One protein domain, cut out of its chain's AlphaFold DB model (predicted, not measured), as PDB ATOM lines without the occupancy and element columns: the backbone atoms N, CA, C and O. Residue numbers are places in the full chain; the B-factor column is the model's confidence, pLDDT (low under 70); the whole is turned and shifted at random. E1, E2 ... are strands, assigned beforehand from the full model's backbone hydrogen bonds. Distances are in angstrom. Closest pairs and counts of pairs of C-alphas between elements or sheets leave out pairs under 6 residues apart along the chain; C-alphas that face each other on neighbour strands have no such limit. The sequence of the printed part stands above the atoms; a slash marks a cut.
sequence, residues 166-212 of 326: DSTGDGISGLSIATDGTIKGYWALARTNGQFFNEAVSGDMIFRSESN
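What this domain is: This is residues 166 to 212 of the 326 residues of an uncharacterized protein of viral metagenome (UniProt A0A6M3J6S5). A small sheet of three antiparallel strands, E1, E2 and E3 side by side, with the inner strand E2 bent, has a tight turn between E1 and E2 at one end and a long loop, residues 190 to 204, at the other. This loop swings out from the end of E2 and folds back to the start of E3. The printed part has 47 residues with no named helix and three named strands, E1, E2 and E3 along the chain and in the same order across the sheet. The class is all strand, though under half of the printed residues, 20 of the 47, are in named elements. The whole is compact, with a radius of gyration of the C-alphas of 10.5 A, and its C-alphas span 29 by 22 by 12 A.

How they stand to each other: E1, residues 173 to 179, and E2, residues 182 to 189, are antiparallel neighbours and form a hairpin, with 161 degrees between their N-to-C directions. C-alphas 174 and 188, which face each other, are 3.8 A apart. Across this pair N 175 and O 187 are within hydrogen-bond range at 2.8 A, and so are N 184 and O 177 at 2.7 A. E2 bends by 63 degrees at residue 185. E3, residues 205 to 209, is the antiparallel neighbour of E2 at 163 degrees, and these two are also a hairpin. C-alphas 185 and 209, which face each other, are 4.3 A apart. N 206 and O 188 are within hydrogen-bond range at 2.8 A, and N 186 and O 208 at 2.9 A. The three strands are a meander, each strand after the first being the antiparallel neighbour of the one before. E1 and E3 are the edge strands.

Where its parts are: E1 runs from Ser 173, with its C-alpha at (121.193, 120.303, 140.668), to Thr 179, over 19.6 A. E2 runs from Thr 182, with its C-alpha at (125.933, 131.767, 153.603), to Leu 189, over 19.5 A, and with 8 residues it is the longest strand by residues. E3 runs from Met 205 to Ser 209, whose C-alpha is at (117.476, 135.417, 145.536), over 13.5 A.

The domain as a whole: The two C-alphas farthest apart are those of Asp 180 and Val 201, at 29.6 A. The first and last printed C-alphas, Asp 166 and Asn 212, are 25.8 A apart. The link from E1 to E2, 2 residues, is tight, and the link from E2 to E3, 15 residues, is long. The C-alphas of residues 190 to 204 lie 5 to 13 A from the mean of all C-alphas. The printed part has no cut. Its mean pLDDT is 93.1, and no printed residue is under 70.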
ATOM      1  N   ASP A 166     124.810 117.743 138.146       90.88
ATOM      2  CA  ASP A 166     123.863 116.633 138.224       90.88
ATOM      3  C   ASP A 166     123.904 116.043 139.631       90.88
ATOM      4  O   ASP A 166     124.974 115.734 140.157       90.88
ATOM      5  N   SER A 167     122.738 115.931 140.250       89.12
ATOM      6  CA  SER A 167     122.559 115.316 141.562       89.12
ATOM      7  C   SER A 167     121.775 114.010 141.431       89.12
ATOM      8  O   SER A 167     121.084 113.758 140.447       89.12
ATOM      9  N   THR A 168     121.854 113.142 142.434       87.44
ATOM     10  CA  THR A 168     120.972 111.971 142.548       87.44
ATOM     11  C   THR A 168     120.096 112.104 143.793       87.44
ATOM     12  O   THR A 168     120.374 112.925 144.669       87.44
ATOM     13  N   GLY A 169     118.988 111.355 143.842       85.81
ATOM     14  CA  GLY A 169     117.987 111.493 144.905       85.81
ATOM     15  C   GLY A 169     117.387 112.903 144.977       85.81
ATOM     16  O   GLY A 169     117.182 113.545 143.938       85.81
ATOM     17  N   ASP A 170     117.161 113.371 146.206       83.56
ATOM     18  CA  ASP A 170     116.533 114.663 146.526       83.56
ATOM     19  C   ASP A 170     117.528 115.845 146.528       83.56
ATOM     20  O   ASP A 170     117.156 116.979 146.836       83.56
ATOM     21  N   GLY A 171     118.807 115.608 146.202       83.94
ATOM     22  CA  GLY A 171     119.832 116.655 146.163       83.94
ATOM     23  C   GLY A 171     119.577 117.695 145.068       83.94
ATOM     24  O   GLY A 171     118.969 117.390 144.048       83.94
ATOM     25  N   ILE A 172     120.086 118.917 145.230       86.94
ATOM     26  CA  ILE A 172     119.903 120.027 144.276       86.94
ATOM     27  C   ILE A 172     120.869 119.908 143.088       86.94
ATOM     28  O   ILE A 172     122.070 119.731 143.279       86.94
ATOM     29  N   SER A 173     120.363 120.088 141.865       92.38
ATOM     30  CA  SER A 173     121.193 120.303 140.668       92.38
ATOM     31  C   SER A 173     121.222 121.798 140.337       92.38
ATOM     32  O   SER A 173     120.236 122.336 139.830       92.38
ATOM     33  N   GLY A 174     122.317 122.498 140.646       93.19
ATOM     34  CA  GLY A 174     122.448 123.923 140.327       93.19
ATOM     35  C   GLY A 174     123.671 124.617 140.919       93.19
ATOM     36  O   GLY A 174     124.444 124.029 141.672       93.19
ATOM     37  N   LEU A 175     123.821 125.897 140.584       94.00
ATOM     38  CA  LEU A 175     124.816 126.794 141.163       94.00
ATOM     39  C   LEU A 175     124.228 127.497 142.391       94.00
ATOM     40  O   LEU A 175     123.227 128.209 142.285       94.00
ATOM     41  N   SER A 176     124.884 127.332 143.539       94.00
ATOM     42  CA  SER A 176     124.618 128.124 144.746       94.00
ATOM     43  C   SER A 176     125.609 129.279 144.824       94.00
ATOM     44  O   SER A 176     126.812 129.084 144.663       94.00
ATOM     45  N   ILE A 177     125.111 130.484 145.082       95.38
ATOM     46  CA  ILE A 177     125.926 131.695 145.196       95.38
ATOM     47  C   ILE A 177     125.940 132.093 146.665       95.38
ATOM     48  O   ILE A 177     124.885 132.395 147.219       95.38
ATOM     49  N   ALA A 178     127.110 132.084 147.298       96.44
ATOM     50  CA  ALA A 178     127.269 132.378 148.718       96.44
ATOM     51  C   ALA A 178     128.186 133.584 148.965       96.44
ATOM     52  O   ALA A 178     129.052 133.911 148.156       96.44
ATOM     53  N   THR A 179     128.006 134.231 150.110       96.50
ATOM     54  CA  THR A 179     128.919 135.245 150.653       96.50
ATOM     55  C   THR A 179     129.127 134.919 152.125       96.50
ATOM     56  O   THR A 179     128.152 134.654 152.831       96.50
ATOM     57  N   ASP A 180     130.388 134.859 152.558       94.81
ATOM     58  CA  ASP A 180     130.790 134.497 153.925       94.81
ATOM     59  C   ASP A 180     130.167 133.174 154.414       94.81
ATOM     60  O   ASP A 180     129.598 133.077 155.499       94.81
ATOM     61  N   GLY A 181     130.200 132.147 153.557       93.25
ATOM     62  CA  GLY A 181     129.677 130.809 153.860       93.25
ATOM     63  C   GLY A 181     128.147 130.682 153.861       93.25
ATOM     64  O   GLY A 181     127.630 129.581 154.014       93.25
ATOM     65  N   THR A 182     127.404 131.775 153.648       95.12
ATOM     66  CA  THR A 182     125.933 131.767 153.603       95.12
ATOM     67  C   THR A 182     125.431 131.906 152.170       95.12
ATOM     68  O   THR A 182     125.803 132.856 151.480       95.12
ATOM     69  N   ILE A 183     124.539 131.015 151.729       95.69
ATOM     70  CA  ILE A 183     123.928 131.096 150.394       95.69
ATOM     71  C   ILE A 183     123.009 132.324 150.303       95.69
ATOM     72  O   ILE A 183     122.255 132.627 151.226       95.69
ATOM     73  N   LYS A 184     123.095 133.051 149.189       96.25
ATOM     74  CA  LYS A 184     122.334 134.269 148.872       96.25
ATOM     75  C   LYS A 184     121.494 134.139 147.601       96.25
ATOM     76  O   LYS A 184     120.578 134.934 147.402       96.25
ATOM     77  N   GLY A 185     121.764 133.146 146.756       96.00
ATOM     78  CA  GLY A 185     120.968 132.894 145.561       96.00
ATOM     79  C   GLY A 185     121.265 131.555 144.897       96.00
ATOM     80  O   GLY A 185     122.256 130.897 145.214       96.00
ATOM     81  N   TYR A 186     120.386 131.176 143.971       95.69
ATOM     82  CA  TYR A 186     120.414 129.894 143.269       95.69
ATOM     83  C   TYR A 186     120.058 130.062 141.799       95.69
ATOM     84  O   TYR A 186     119.070 130.735 141.489       95.69
ATOM     85  N   TRP A 187     120.801 129.366 140.937       96.12
ATOM     86  CA  TRP A 187     120.396 128.998 139.576       96.12
ATOM     87  C   TRP A 187     120.347 127.474 139.507       96.12
ATOM     88  O   TRP A 187     121.391 126.820 139.460       96.12
ATOM     89  N   ALA A 188     119.152 126.900 139.608       95.81
ATOM     90  CA  ALA A 188     118.997 125.478 139.895       95.81
ATOM     91  C   ALA A 188     117.726 124.881 139.289       95.81
ATOM     92  O   ALA A 188     116.852 125.594 138.802       95.81
ATOM     93  N   LEU A 189     117.630 123.557 139.355       94.62
ATOM     94  CA  LEU A 189     116.416 122.801 139.075       94.62
ATOM     95  C   LEU A 189     115.815 122.292 140.384       94.62
ATOM     96  O   LEU A 189     116.524 121.708 141.211       94.62
ATOM     97  N   ALA A 190     114.508 122.477 140.552       94.38
ATOM     98  CA  ALA A 190     113.760 121.751 141.567       94.38
ATOM     99  C   ALA A 190     113.644 120.278 141.142       94.38
ATOM    100  O   ALA A 190     113.371 119.968 139.984       94.38
ATOM    101  N   ARG A 191     113.883 119.355 142.069       92.94
ATOM    102  CA  ARG A 191     113.816 117.897 141.864       92.94
ATOM    103  C   ARG A 191     112.756 117.221 142.721       92.94
ATOM    104  O   ARG A 191     112.346 116.109 142.414       92.94
ATOM    105  N   THR A 192     112.278 117.899 143.756       91.75
ATOM    106  CA  THR A 192     111.130 117.475 144.561       91.75
ATOM    107  C   THR A 192     110.213 118.661 144.837       91.75
ATOM    108  O   THR A 192     110.610 119.819 144.694       91.75
ATOM    109  N   ASN A 193     108.982 118.372 145.259       93.50
ATOM    110  CA  ASN A 193     108.008 119.413 145.568       93.50
ATOM    111  C   ASN A 193     108.477 120.278 146.749       93.50
ATOM    112  O   ASN A 193     109.010 119.757 147.731       93.50
ATOM    113  N   GLY A 194     108.252 121.588 146.662       92.50
ATOM    114  CA  GLY A 194     108.569 122.543 147.724       92.50
ATOM    115  C   GLY A 194     110.038 122.978 147.798       92.50
ATOM    116  O   GLY A 194     110.410 123.692 148.729       92.50
ATOM    117  N   GLN A 195     110.893 122.564 146.855       92.81
ATOM    118  CA  GLN A 195     112.282 123.030 146.806       92.81
ATOM    119  C   GLN A 195     112.359 124.471 146.292       92.81
ATOM    120  O   GLN A 195     111.807 124.795 145.247       92.81
ATOM    121  N   PHE A 196     113.093 125.334 147.004       93.69
ATOM    122  CA  PHE A 196     113.258 126.781 146.749       93.69
ATOM    123  C   PHE A 196     111.995 127.635 146.917       93.69
ATOM    124  O   PHE A 196     112.071 128.693 147.541       93.69
ATOM    125  N   PHE A 197     110.861 127.189 146.385       93.31
ATOM    126  CA  PHE A 197     109.541 127.780 146.574       93.31
ATOM    127  C   PHE A 197     108.554 126.691 146.998       93.31
ATOM    128  O   PHE A 197     108.630 125.569 146.506       93.31
ATOM    129  N   ASN A 198     107.587 127.032 147.852       94.31
ATOM    130  CA  ASN A 198     106.606 126.071 148.374       94.31
ATOM    131  C   ASN A 198     105.793 125.364 147.273       94.31
ATOM    132  O   ASN A 198     105.354 124.237 147.473       94.31
ATOM    133  N   GLU A 199     105.593 126.029 146.134       94.69
ATOM    134  CA  GLU A 199     104.806 125.527 145.001       94.69
ATOM    135  C   GLU A 199     105.664 124.907 143.890       94.69
ATOM    136  O   GLU A 199     105.109 124.377 142.932       94.69
ATOM    137  N   ALA A 200     106.997 124.960 144.000       95.56
ATOM    138  CA  ALA A 200     107.871 124.375 142.990       95.56
ATOM    139  C   ALA A 200     107.670 122.858 142.921       95.56
ATOM    140  O   ALA A 200     107.527 122.196 143.955       95.56
ATOM    141  N   VAL A 201     107.708 122.311 141.712       94.38
ATOM    142  CA  VAL A 201     107.641 120.876 141.429       94.38
ATOM    143  C   VAL A 201     108.913 120.403 140.725       94.38
ATOM    144  O   VAL A 201     109.719 121.193 140.236       94.38
ATOM    145  N   SER A 202     109.120 119.085 140.683       93.19
ATOM    146  CA  SER A 202     110.265 118.503 139.973       93.19
ATOM    147  C   SER A 202     110.297 118.936 138.502       93.19
ATOM    148  O   SER A 202     109.333 118.727 137.772       93.19
ATOM    149  N   GLY A 203     111.442 119.446 138.052       91.62
ATOM    150  CA  GLY A 203     111.683 119.928 136.693       91.62
ATOM    151  C   GLY A 203     111.611 121.449 136.540       91.62
ATOM    152  O   GLY A 203     112.064 121.957 135.514       91.62
ATOM    153  N   ASP A 204     111.111 122.180 137.541       95.81
ATOM    154  CA  ASP A 204     111.046 123.640 137.469       95.81
ATOM    155  C   ASP A 204     112.447 124.262 137.456       95.81
ATOM    156  O   ASP A 204     113.322 123.912 138.255       95.81
ATOM    157  N   MET A 205     112.648 125.233 136.562       95.25
ATOM    158  CA  MET A 205     113.847 126.070 136.537       95.25
ATOM    159  C   MET A 205     113.721 127.214 137.534       95.25
ATOM    160  O   MET A 205     112.757 127.978 137.511       95.25
ATOM    161  N   ILE A 206     114.741 127.376 138.368       95.25
ATOM    162  CA  ILE A 206     114.747 128.316 139.479       95.25
ATOM    163  C   ILE A 206     115.855 129.345 139.296       95.25
ATOM    164  O   ILE A 206     117.040 129.014 139.259       95.25
ATOM    165  N   PHE A 207     115.453 130.613 139.291       95.12
ATOM    166  CA  PHE A 207     116.323 131.757 139.535       95.12
ATOM    167  C   PHE A 207     115.827 132.415 140.815       95.12
ATOM    168  O   PHE A 207     114.760 133.026 140.817       95.12
ATOM    169  N   ARG A 208     116.550 132.245 141.925       94.88
ATOM    170  CA  ARG A 208     116.095 132.731 143.234       94.88
ATOM    171  C   ARG A 208     117.163 133.545 143.941       94.88
ATOM    172  O   ARG A 208     118.340 133.197 143.924       94.88
ATOM    173  N   SER A 209     116.707 134.596 144.606       94.06
ATOM    174  CA  SER A 209     117.476 135.417 145.536       94.06
ATOM    175  C   SER A 209     116.879 135.269 146.930       94.06
ATOM    176  O   SER A 209     115.661 135.349 147.086       94.06
ATOM    177  N   GLU A 210     117.723 135.083 147.942       93.81
ATOM    178  CA  GLU A 210     117.294 135.091 149.351       93.81
ATOM    179  C   GLU A 210     116.886 136.494 149.818       93.81
ATOM    180  O   GLU A 210     116.156 136.649 150.791       93.81
ATOM    181  N   SER A 211     117.308 137.530 149.089       91.12
ATOM    182  CA  SER A 211     116.897 138.916 149.326       91.12
ATOM    183  C   SER A 211     115.584 139.279 148.618       91.12
ATOM    184  O   SER A 211     115.241 140.455 148.560       91.12
ATOM    185  N   ASN A 212     114.870 138.301 148.036       86.75
ATOM    186  CA  ASN A 212     113.601 138.444 147.297       86.75
ATOM    187  C   ASN A 212     113.632 139.314 146.031       86.75
ATOM    188  O   ASN A 212     112.593 139.502 145.395       86.75
TER     189      ASN A 212